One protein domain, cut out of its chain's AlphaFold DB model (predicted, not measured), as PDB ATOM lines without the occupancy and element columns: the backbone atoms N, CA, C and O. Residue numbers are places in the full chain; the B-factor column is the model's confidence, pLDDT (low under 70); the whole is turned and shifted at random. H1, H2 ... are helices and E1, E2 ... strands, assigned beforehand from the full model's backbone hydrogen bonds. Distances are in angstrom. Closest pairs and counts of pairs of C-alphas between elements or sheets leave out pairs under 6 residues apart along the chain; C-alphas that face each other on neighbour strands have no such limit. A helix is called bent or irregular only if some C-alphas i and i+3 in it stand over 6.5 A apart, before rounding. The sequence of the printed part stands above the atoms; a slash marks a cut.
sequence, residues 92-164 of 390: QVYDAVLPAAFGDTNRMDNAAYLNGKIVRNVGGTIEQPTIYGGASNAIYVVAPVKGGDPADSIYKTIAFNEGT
ATOM      1  N   GLN A  92     -29.300 -37.756 -30.000       94.50
ATOM      2  CA  GLN A  92     -29.926 -38.334 -28.809       94.50
ATOM      3  C   GLN A  92     -30.378 -37.268 -27.808       94.50
ATOM      4  O   GLN A  92     -31.091 -37.593 -26.862       94.50
ATOM      5  N   VAL A  93     -29.992 -36.007 -28.012       95.44
ATOM      6  CA  VAL A  93     -30.341 -34.880 -27.144       95.44
ATOM      7  C   VAL A  93     -30.808 -33.677 -27.965       95.44
ATOM      8  O   VAL A  93     -30.469 -33.545 -29.141       95.44
ATOM      9  N   TYR A  94     -31.621 -32.821 -27.352       95.62
ATOM     10  CA  TYR A  94     -32.069 -31.546 -27.902       95.62
ATOM     11  C   TYR A  94     -32.157 -30.487 -26.800       95.62
ATOM     12  O   TYR A  94     -32.313 -30.809 -25.621       95.62
ATOM     13  N   ASP A  95     -32.106 -29.216 -27.192       95.50
ATOM     14  CA  ASP A  95     -32.305 -28.093 -26.280       95.50
ATOM     15  C   ASP A  95     -33.801 -27.823 -26.079       95.50
ATOM     16  O   ASP A  95     -34.461 -27.173 -26.898       95.50
ATOM     17  N   ALA A  96     -34.350 -28.315 -24.970       93.75
ATOM     18  CA  ALA A  96     -35.733 -28.073 -24.596       93.75
ATOM     19  C   ALA A  96     -35.915 -26.642 -24.087       93.75
ATOM     20  O   ALA A  96     -35.177 -26.164 -23.224       93.75
ATOM     21  N   VAL A  97     -36.933 -25.954 -24.599       92.25
ATOM     22  CA  VAL A  97     -37.284 -24.600 -24.172       92.25
ATOM     23  C   VAL A  97     -37.990 -24.641 -22.830       92.25
ATOM     24  O   VAL A  97     -38.961 -25.378 -22.633       92.25
ATOM     25  N   LEU A  98     -37.516 -23.788 -21.926       90.12
ATOM     26  CA  LEU A  98     -38.088 -23.583 -20.609       90.12
ATOM     27  C   LEU A  98     -39.116 -22.451 -20.602       90.12
ATOM     28  O   LEU A  98     -39.052 -21.532 -21.423       90.12
ATOM     29  N   PRO A  99     -40.055 -22.467 -19.643       86.06
ATOM     30  CA  PRO A  99     -40.953 -21.345 -19.424       86.06
ATOM     31  C   PRO A  99     -40.165 -20.061 -19.152       86.06
ATOM     32  O   PRO A  99     -39.205 -20.064 -18.383       86.06
ATOM     33  N   ALA A 100     -40.605 -18.941 -19.729       79.81
ATOM     34  CA  ALA A 100     -39.857 -17.677 -19.722       79.81
ATOM     35  C   ALA A 100     -39.438 -17.191 -18.320       79.81
ATOM     36  O   ALA A 100     -38.406 -16.548 -18.164       79.81
ATOM     37  N   ALA A 101     -40.225 -17.509 -17.291       79.31
ATOM     38  CA  ALA A 101     -39.946 -17.084 -15.926       79.31
ATOM     39  C   ALA A 101     -38.903 -17.945 -15.197       79.31
ATOM     40  O   ALA A 101     -38.445 -17.518 -14.147       79.31
ATOM     41  N   PHE A 102     -38.509 -19.121 -15.705       83.81
ATOM     42  CA  PHE A 102     -37.587 -20.026 -14.995       83.81
ATOM     43  C   PHE A 102     -36.198 -19.408 -14.744       83.81
ATOM     44  O   PHE A 102     -35.511 -19.828 -13.824       83.81
ATOM     45  N   GLY A 103     -35.806 -18.363 -15.480       81.94
ATOM     46  CA  GLY A 103     -34.595 -17.580 -15.185       81.94
ATOM     47  C   GLY A 103     -34.797 -16.369 -14.258       81.94
ATOM     48  O   GLY A 103     -33.849 -15.616 -14.040       81.94
ATOM     49  N   ASP A 104     -36.016 -16.122 -13.762       84.25
ATOM     50  CA  ASP A 104     -36.355 -14.970 -12.917       84.25
ATOM     51  C   ASP A 104     -36.387 -15.365 -11.432       84.25
ATOM     52  O   ASP A 104     -37.416 -15.792 -10.891       84.25
ATOM     53  N   THR A 105     -35.260 -15.146 -10.750       84.06
ATOM     54  CA  THR A 105     -35.085 -15.441  -9.318       84.06
ATOM     55  C   THR A 105     -36.009 -14.642  -8.399       84.06
ATOM     56  O   THR A 105     -36.115 -14.950  -7.212       84.06
ATOM     57  N   ASN A 106     -36.673 -13.592  -8.900       80.44
ATOM     58  CA  ASN A 106     -37.663 -12.854  -8.114       80.44
ATOM     59  C   ASN A 106     -39.006 -13.592  -8.040       80.44
ATOM     60  O   ASN A 106     -39.806 -13.309  -7.148       80.44
ATOM     61  N   ARG A 107     -39.266 -14.518  -8.971       76.69
ATOM     62  CA  ARG A 107     -40.525 -15.269  -9.069       76.69
ATOM     63  C   ARG A 107     -40.408 -16.673  -8.495       76.69
ATOM     64  O   ARG A 107     -41.335 -17.132  -7.830       76.69
ATOM     65  N   MET A 108     -39.285 -17.344  -8.735       82.88
ATOM     66  CA  MET A 108     -39.056 -18.719  -8.290       82.88
ATOM     67  C   MET A 108     -37.571 -18.987  -8.030       82.88
ATOM     68  O   MET A 108     -36.716 -18.287  -8.561       82.88
ATOM     69  N   ASP A 109     -37.273 -20.026  -7.251       86.69
ATOM     70  CA  ASP A 109     -35.954 -20.666  -7.237       86.69
ATOM     71  C   ASP A 109     -36.103 -22.036  -7.901       86.69
ATOM     72  O   ASP A 109     -37.100 -22.733  -7.684       86.69
ATOM     73  N   ASN A 110     -35.146 -22.419  -8.737       90.44
ATOM     74  CA  ASN A 110     -35.167 -23.718  -9.389       90.44
ATOM     75  C   ASN A 110     -33.779 -24.350  -9.438       90.44
ATOM     76  O   ASN A 110     -32.747 -23.680  -9.340       90.44
ATOM     77  N   ALA A 111     -33.771 -25.672  -9.572       92.19
ATOM     78  CA  ALA A 111     -32.552 -26.440  -9.694       92.19
ATOM     79  C   ALA A 111     -32.751 -27.683 -10.561       92.19
ATOM     80  O   ALA A 111     -33.801 -28.326 -10.524       92.19
ATOM     81  N   ALA A 112     -31.704 -28.050 -11.290       92.44
ATOM     82  CA  ALA A 112     -31.605 -29.296 -12.034       92.44
ATOM     83  C   ALA A 112     -30.347 -30.053 -11.605       92.44
ATOM     84  O   ALA A 112     -29.326 -29.446 -11.271       92.44
ATOM     85  N   TYR A 113     -30.407 -31.382 -11.620       89.69
ATOM     86  CA  TYR A 113     -29.224 -32.221 -11.455       89.69
ATOM     87  C   TYR A 113     -28.686 -32.584 -12.837       89.69
ATOM     88  O   TYR A 113     -29.312 -33.350 -13.556       89.69
ATOM     89  N   LEU A 114     -27.547 -32.008 -13.215       87.12
ATOM     90  CA  LEU A 114     -26.936 -32.153 -14.533       87.12
ATOM     91  C   LEU A 114     -25.505 -32.655 -14.375       87.12
ATOM     92  O   LEU A 114     -24.704 -32.044 -13.666       87.12
ATOM     93  N   ASN A 115     -25.165 -33.762 -15.041       84.50
ATOM     94  CA  ASN A 115     -23.800 -34.303 -15.087       84.50
ATOM     95  C   ASN A 115     -23.135 -34.433 -13.702       84.50
ATOM     96  O   ASN A 115     -21.979 -34.053 -13.501       84.50
ATOM     97  N   GLY A 116     -23.885 -34.929 -12.715       86.12
ATOM     98  CA  GLY A 116     -23.377 -35.114 -11.356       86.12
ATOM     99  C   GLY A 116     -23.376 -33.854 -10.480       86.12
ATOM    100  O   GLY A 116     -22.869 -33.894  -9.360       86.12
ATOM    101  N   LYS A 117     -23.898 -32.723 -10.970       92.12
ATOM    102  CA  LYS A 117     -23.867 -31.428 -10.280       92.12
ATOM    103  C   LYS A 117     -25.252 -30.801 -10.208       92.12
ATOM    104  O   LYS A 117     -26.033 -30.873 -11.148       92.12
ATOM    105  N   ILE A 118     -25.539 -30.133  -9.095       92.50
ATOM    106  CA  ILE A 118     -26.748 -29.317  -8.958       92.50
ATOM    107  C   ILE A 118     -26.479 -27.954  -9.598       92.50
ATOM    108  O   ILE A 118     -25.592 -27.225  -9.153       92.50
ATOM    109  N   VAL A 119     -27.257 -27.610 -10.620       92.81
ATOM    110  CA  VAL A 119     -27.254 -26.301 -11.281       92.81
ATOM    111  C   VAL A 119     -28.513 -25.555 -10.855       92.81
ATOM    112  O   VAL A 119     -29.604 -26.112 -10.923       92.81
ATOM    113  N   ARG A 120     -28.365 -24.314 -10.379       91.44
ATOM    114  CA  ARG A 120     -29.470 -23.464  -9.907       91.44
ATOM    115  C   ARG A 120     -29.801 -22.363 -10.908       91.44
ATOM    116  O   ARG A 120     -28.920 -21.965 -11.666       91.44
ATOM    117  N   ASN A 121     -31.022 -21.833 -10.831       88.50
ATOM    118  CA  ASN A 121     -31.517 -20.738 -11.670       88.50
ATOM    119  C   ASN A 121     -31.354 -21.029 -13.173       88.50
ATOM    120  O   ASN A 121     -30.776 -20.250 -13.934       88.50
ATOM    121  N   VAL A 122     -31.815 -22.209 -13.580       90.00
ATOM    122  CA  VAL A 122     -31.811 -22.658 -14.970       90.00
ATOM    123  C   VAL A 122     -32.893 -21.896 -15.732       90.00
ATOM    124  O   VAL A 122     -34.064 -21.932 -15.360       90.00
ATOM    125  N   GLY A 123     -32.512 -21.225 -16.819       89.88
ATOM    126  CA  GLY A 123     -33.416 -20.450 -17.667       89.88
ATOM    127  C   GLY A 123     -33.070 -20.591 -19.147       89.88
ATOM    128  O   GLY A 123     -31.980 -21.027 -19.504       89.88
ATOM    129  N   GLY A 124     -34.004 -20.209 -20.019       91.06
ATOM    130  CA  GLY A 124     -33.835 -20.323 -21.470       91.06
ATOM    131  C   GLY A 124     -34.037 -21.754 -21.960       91.06
ATOM    132  O   GLY A 124     -35.175 -22.141 -22.222       91.06
ATOM    133  N   THR A 125     -32.961 -22.527 -22.094       93.06
ATOM    134  CA  THR A 125     -33.013 -23.916 -22.569       93.06
ATOM    135  C   THR A 125     -32.322 -24.871 -21.603       93.06
ATOM    136  O   THR A 125     -31.505 -24.467 -20.776       93.06
ATOM    137  N   ILE A 126     -32.671 -26.149 -21.700       93.44
ATOM    138  CA  ILE A 126     -31.998 -27.240 -20.999       93.44
ATOM    139  C   ILE A 126     -31.854 -28.432 -21.946       93.44
ATOM    140  O   ILE A 126     -32.791 -28.763 -22.671       93.44
ATOM    141  N   GLU A 127     -30.696 -29.082 -21.927       94.25
ATOM    142  CA  GLU A 127     -30.465 -30.303 -22.697       94.25
ATOM    143  C   GLU A 127     -31.346 -31.443 -22.160       94.25
ATOM    144  O   GLU A 127     -31.358 -31.733 -20.958       94.25
ATOM    145  N   GLN A 128     -32.112 -32.070 -23.050       94.25
ATOM    146  CA  GLN A 128     -33.033 -33.169 -22.754       94.25
ATOM    147  C   GLN A 128     -32.908 -34.269 -23.810       94.25
ATOM    148  O   GLN A 128     -32.506 -33.985 -24.940       94.25
ATOM    149  N   PRO A 129     -33.249 -35.526 -23.485       94.12
ATOM    150  CA  PRO A 129     -33.183 -36.617 -24.447       94.12
ATOM    151  C   PRO A 129     -34.213 -36.429 -25.565       94.12
ATOM    152  O   PRO A 129     -35.349 -36.035 -25.318       94.12
ATOM    153  N   THR A 130     -33.837 -36.751 -26.799       93.88
ATOM    154  CA  THR A 130     -34.793 -36.920 -27.907       93.88
ATOM    155  C   THR A 130     -35.522 -38.255 -27.761       93.88
ATOM    156  O   THR A 130     -35.234 -39.036 -26.854       93.88
ATOM    157  N   ILE A 131     -36.410 -38.587 -28.701       90.56
ATOM    158  CA  ILE A 131     -37.065 -39.904 -28.740       90.56
ATOM    159  C   ILE A 131     -36.079 -41.087 -28.748       90.56
ATOM    160  O   ILE A 131     -36.411 -42.169 -28.262       90.56
ATOM    161  N   TYR A 132     -34.854 -40.889 -29.245       91.62
ATOM    162  CA  TYR A 132     -33.794 -41.901 -29.239       91.62
ATOM    163  C   TYR A 132     -32.898 -41.859 -27.998       91.62
ATOM    164  O   TYR A 132     -32.169 -42.819 -27.749       91.62
ATOM    165  N   GLY A 133     -32.933 -40.764 -27.238       91.69
ATOM    166  CA  GLY A 133     -32.105 -40.556 -26.053       91.69
ATOM    167  C   GLY A 133     -32.486 -41.441 -24.870       91.69
ATOM    168  O   GLY A 133     -33.325 -42.328 -24.977       91.69
ATOM    169  N   GLY A 134     -31.840 -41.213 -23.730       90.19
ATOM    170  CA  GLY A 134     -32.069 -41.971 -22.499       90.19
ATOM    171  C   GLY A 134     -32.952 -41.235 -21.491       90.19
ATOM    172  O   GLY A 134     -33.978 -40.652 -21.837       90.19
ATOM    173  N   ALA A 135     -32.524 -41.267 -20.229       90.62
ATOM    174  CA  ALA A 135     -33.213 -40.612 -19.123       90.62
ATOM    175  C   ALA A 135     -33.245 -39.084 -19.279       90.62
ATOM    176  O   ALA A 135     -32.305 -38.473 -19.796       90.62
ATOM    177  N   SER A 136     -34.326 -38.475 -18.795       90.69
ATOM    178  CA  SER A 136     -34.513 -37.028 -18.798       90.69
ATOM    179  C   SER A 136     -34.101 -36.391 -17.470       90.69
ATOM    180  O   SER A 136     -33.972 -37.062 -16.443       90.69
ATOM    181  N   ASN A 137     -33.886 -35.074 -17.480       89.81
ATOM    182  CA  ASN A 137     -33.540 -34.321 -16.278       89.81
ATOM    183  C   ASN A 137     -34.734 -33.489 -15.818       89.81
ATOM    184  O   ASN A 137     -35.166 -32.576 -16.526       89.81
ATOM    185  N   ALA A 138     -35.236 -33.754 -14.612       90.19
ATOM    186  CA  ALA A 138     -36.256 -32.912 -14.000       90.19
ATOM    187  C   ALA A 138     -35.667 -31.574 -13.520       90.19
ATOM    188  O   ALA A 138     -34.545 -31.509 -13.008       90.19
ATOM    189  N   ILE A 139     -36.461 -30.511 -13.637       90.06
ATOM    190  CA  ILE A 139     -36.190 -29.211 -13.024       90.06
ATOM    191  C   ILE A 139     -37.125 -29.056 -11.840       90.06
ATOM    192  O   ILE A 139     -38.337 -28.926 -12.013       90.06
ATOM    193  N   TYR A 140     -36.556 -29.037 -10.644       89.62
ATOM    194  CA  TYR A 140     -37.288 -28.822  -9.406       89.62
ATOM    195  C   TYR A 140     -37.472 -27.332  -9.172       89.62
ATOM    196  O   TYR A 140     -36.508 -26.571  -9.243       89.62
ATOM    197  N   VAL A 141     -38.705 -26.920  -8.882       85.56
ATOM    198  CA  VAL A 141     -39.064 -25.514  -8.670       85.56
ATOM    199  C   VAL A 141     -39.642 -25.333  -7.276       85.56
ATOM    200  O   VAL A 141     -40.464 -26.130  -6.825       85.56
ATOM    201  N   VAL A 142     -39.243 -24.249  -6.615       81.31
ATOM    202  CA  VAL A 142     -39.828 -23.766  -5.364       81.31
ATOM    203  C   VAL A 142     -40.415 -22.377  -5.618       81.31
ATOM    204  O   VAL A 142     -39.699 -21.453  -6.010       81.31
ATOM    205  N   ALA A 143     -41.723 -22.227  -5.395       68.69
ATOM    206  CA  ALA A 143     -42.447 -20.977  -5.605       68.69
ATOM    207  C   ALA A 143     -43.401 -20.639  -4.438       68.69
ATOM    208  O   ALA A 143     -43.926 -21.565  -3.820       68.69
ATOM    209  N   PRO A 144     -43.688 -19.342  -4.182       70.62
ATOM    210  CA  PRO A 144     -42.897 -18.169  -4.559       70.62
ATOM    211  C   PRO A 144     -41.800 -17.866  -3.525       70.62
ATOM    212  O   PRO A 144     -41.962 -18.082  -2.326       70.62
ATOM    213  N   VAL A 145     -40.686 -17.291  -3.986       61.22
ATOM    214  CA  VAL A 145     -39.545 -16.919  -3.123       61.22
ATOM    215  C   VAL A 145     -39.868 -15.698  -2.236       61.22
ATOM    216  O   VAL A 145     -39.252 -15.525  -1.185       61.22
ATOM    217  N   LYS A 146     -40.873 -14.872  -2.593       57.00
ATOM    218  CA  LYS A 146     -41.389 -13.772  -1.748       57.00
ATOM    219  C   LYS A 146     -42.904 -13.536  -1.888       57.00
ATOM    220  O   LYS A 146     -43.362 -13.049  -2.915       57.00
ATOM    221  N   GLY A 147     -43.645 -13.752  -0.796       55.12
ATOM    222  CA  GLY A 147     -44.897 -13.039  -0.485       55.12
ATOM    223  C   GLY A 147     -46.202 -13.490  -1.159       55.12
ATOM    224  O   GLY A 147     -47.199 -12.798  -0.985       55.12
ATOM    225  N   GLY A 148     -46.226 -14.605  -1.894       57.75
ATOM    226  CA  GLY A 148     -47.455 -15.187  -2.461       57.75
ATOM    227  C   GLY A 148     -47.746 -16.593  -1.924       57.75
ATOM    228  O   GLY A 148     -46.878 -17.199  -1.296       57.75
ATOM    229  N   ASP A 149     -48.949 -17.114  -2.178       57.12
ATOM    230  CA  ASP A 149     -49.312 -18.497  -1.849       57.12
ATOM    231  C   ASP A 149     -48.646 -19.476  -2.847       57.12
ATOM    232  O   ASP A 149     -48.854 -19.348  -4.058       57.12
ATOM    233  N   PRO A 150     -47.838 -20.454  -2.387       58.78
ATOM    234  CA  PRO A 150     -47.324 -21.547  -3.217       58.78
ATOM    235  C   PRO A 150     -48.398 -22.296  -4.016       58.78
ATOM    236  O   PRO A 150     -48.104 -22.790  -5.106       58.78
ATOM    237  N   ALA A 151     -49.629 -22.379  -3.497       57.59
ATOM    238  CA  ALA A 151     -50.745 -23.063  -4.146       57.59
ATOM    239  C   ALA A 151     -51.210 -22.371  -5.441       57.59
ATOM    240  O   ALA A 151     -51.703 -23.052  -6.342       57.59
ATOM    241  N   ASP A 152     -50.977 -21.061  -5.563       55.09
ATOM    242  CA  ASP A 152     -51.377 -20.243  -6.714       55.09
ATOM    243  C   ASP A 152     -50.265 -20.125  -7.774       55.09
ATOM    244  O   ASP A 152     -50.432 -19.478  -8.814       55.09
ATOM    245  N   SER A 153     -49.102 -20.747  -7.543       66.62
ATOM    246  CA  SER A 153     -47.989 -20.690  -8.487       66.62
ATOM    247  C   SER A 153     -48.216 -21.602  -9.695       66.62
ATOM    248  O   SER A 153     -48.277 -22.829  -9.594       66.62
ATOM    249  N   ILE A 154     -48.215 -20.988 -10.878       70.69
ATOM    250  CA  ILE A 154     -48.116 -21.676 -12.177       70.69
ATOM    251  C   ILE A 154     -46.706 -22.237 -12.440       70.69
ATOM    252  O   ILE A 154     -46.477 -22.923 -13.431       70.69
ATOM    253  N   TYR A 155     -45.733 -21.907 -11.587       75.94
ATOM    254  CA  TYR A 155     -44.352 -22.359 -11.701       75.94
ATOM    255  C   TYR A 155     -44.152 -23.587 -10.823       75.94
ATOM    256  O   TYR A 155     -44.079 -23.484  -9.597       75.94
ATOM    257  N   LYS A 156     -44.099 -24.748 -11.474       78.31
ATOM    258  CA  LYS A 156     -44.005 -26.069 -10.851       78.31
ATOM    259  C   LYS A 156     -42.817 -26.838 -11.407       78.31
ATOM    260  O   LYS A 156     -42.318 -26.517 -12.483       78.31
ATOM    261  N   THR A 157     -42.393 -27.862 -10.670       84.62
ATOM    262  CA  THR A 157     -41.397 -28.834 -11.133       84.62
ATOM    263  C   THR A 157     -41.794 -29.392 -12.498       84.62
ATOM    264  O   THR A 157     -42.941 -29.796 -12.689       84.62
ATOM    265  N   ILE A 158     -40.843 -29.425 -13.430       84.25
ATOM    266  CA  ILE A 158     -41.025 -29.978 -14.775       84.25
ATOM    267  C   ILE A 158     -40.212 -31.263 -14.868       84.25
ATOM    268  O   ILE A 158     -39.012 -31.253 -14.605       84.25
ATOM    269  N   ALA A 159     -40.857 -32.355 -15.265       84.12
ATOM    270  CA  ALA A 159     -40.186 -33.559 -15.745       84.12
ATOM    271  C   ALA A 159     -40.316 -33.590 -17.269       84.12
ATOM    272  O   ALA A 159     -41.361 -33.210 -17.778       84.12
ATOM    273  N   PHE A 160     -39.286 -34.004 -17.997       86.88
ATOM    274  CA  PHE A 160     -39.369 -34.155 -19.453       86.88
ATOM    275  C   PHE A 160     -39.609 -35.618 -19.812       86.88
ATOM    276  O   PHE A 160     -39.324 -36.512 -19.014       86.88
ATOM    277  N   ASN A 161     -40.112 -35.869 -21.017       85.19
ATOM    278  CA  ASN A 161     -40.216 -37.229 -21.523       85.19
ATOM    279  C   ASN A 161     -38.828 -37.859 -21.649       85.19
ATOM    280  O   ASN A 161     -37.887 -37.224 -22.121       85.19
ATOM    281  N   GLU A 162     -38.726 -39.110 -21.216       88.25
ATOM    282  CA  GLU A 162     -37.554 -39.941 -21.462       88.25
ATOM    283  C   GLU A 162     -37.564 -40.430 -22.910       88.25
ATOM    284  O   GLU A 162     -38.627 -40.607 -23.512       88.25
ATOM    285  N   GLY A 163     -36.376 -40.651 -23.463       86.69
ATOM    286  CA  GLY A 163     -36.233 -41.338 -24.735       86.69
ATOM    287  C   GLY A 163     -36.216 -42.860 -24.568       86.69
ATOM    288  O   GLY A 163     -36.333 -43.414 -23.476       86.69
ATOM    289  N   THR A 164     -36.065 -43.556 -25.689       85.69
ATOM    290  CA  THR A 164     -36.142 -45.024 -25.767       85.69
ATOM    291  C   THR A 164     -34.795 -45.746 -25.669       85.69
ATOM    292  O   THR A 164     -34.757 -46.976 -25.684       85.69
TER     293      THR A 164
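What this domain is: This is residues 92 to 164 of the 390 residues of an uncharacterized protein of Ignavibacteriae bacterium HGW-Ignavibacteriae-4 (UniProt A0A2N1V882). With little regular structure, this elongated domain is mostly loops around a sheet E3, E2, E5 and a two-stranded ribbon E1, E4; residues 143 to 164, with no named element, turn at one end and run back along the length. The 73 printed residues hold E1, H1, E2, E3, E4, E5, mostly strand, with 28 residues in named elements. Both sheets are antiparallel. The whole is compact, radius of gyration of the C-alphas 12.9 A, spanning 42 by 22 by 17 A.

Where its parts are: E1, residues 93 to 97, spans 12.8 A from C-alpha 93 at (-30.341, -34.880, -27.144). H1 is 100 to 103, 6.9 A and only just irregular; E2 109 to 114, 16.3 A; E3 117 to 120, 9.7 A; E4 125 to 129, 12.8 A. E5, 139 to 142, spans 10.1 A to C-alpha 142 at (-39.828, -23.766, -5.364).

How they stand to each other: E2 and E3 form a hairpin, N 114 to O 117 2.8 A. E2 and E5 have N 111 to O 140 at 2.9 A. E1 and E4 have N 94 to O 128 at 2.8 A. E1 is apart from E2, E3 and E5, and so is E4. H1 only grazes the larger sheet, with residues 102 to 103; it is too short for an O i to N i+4 pair, and its one O i to N i+3 pair is out of range.

The domain as a whole: C-alphas 132 and 147, the farthest apart, are 42.2 A apart. The printed part has no cut and no long link. Residues 143 and 145 to 153 are under pLDDT 70.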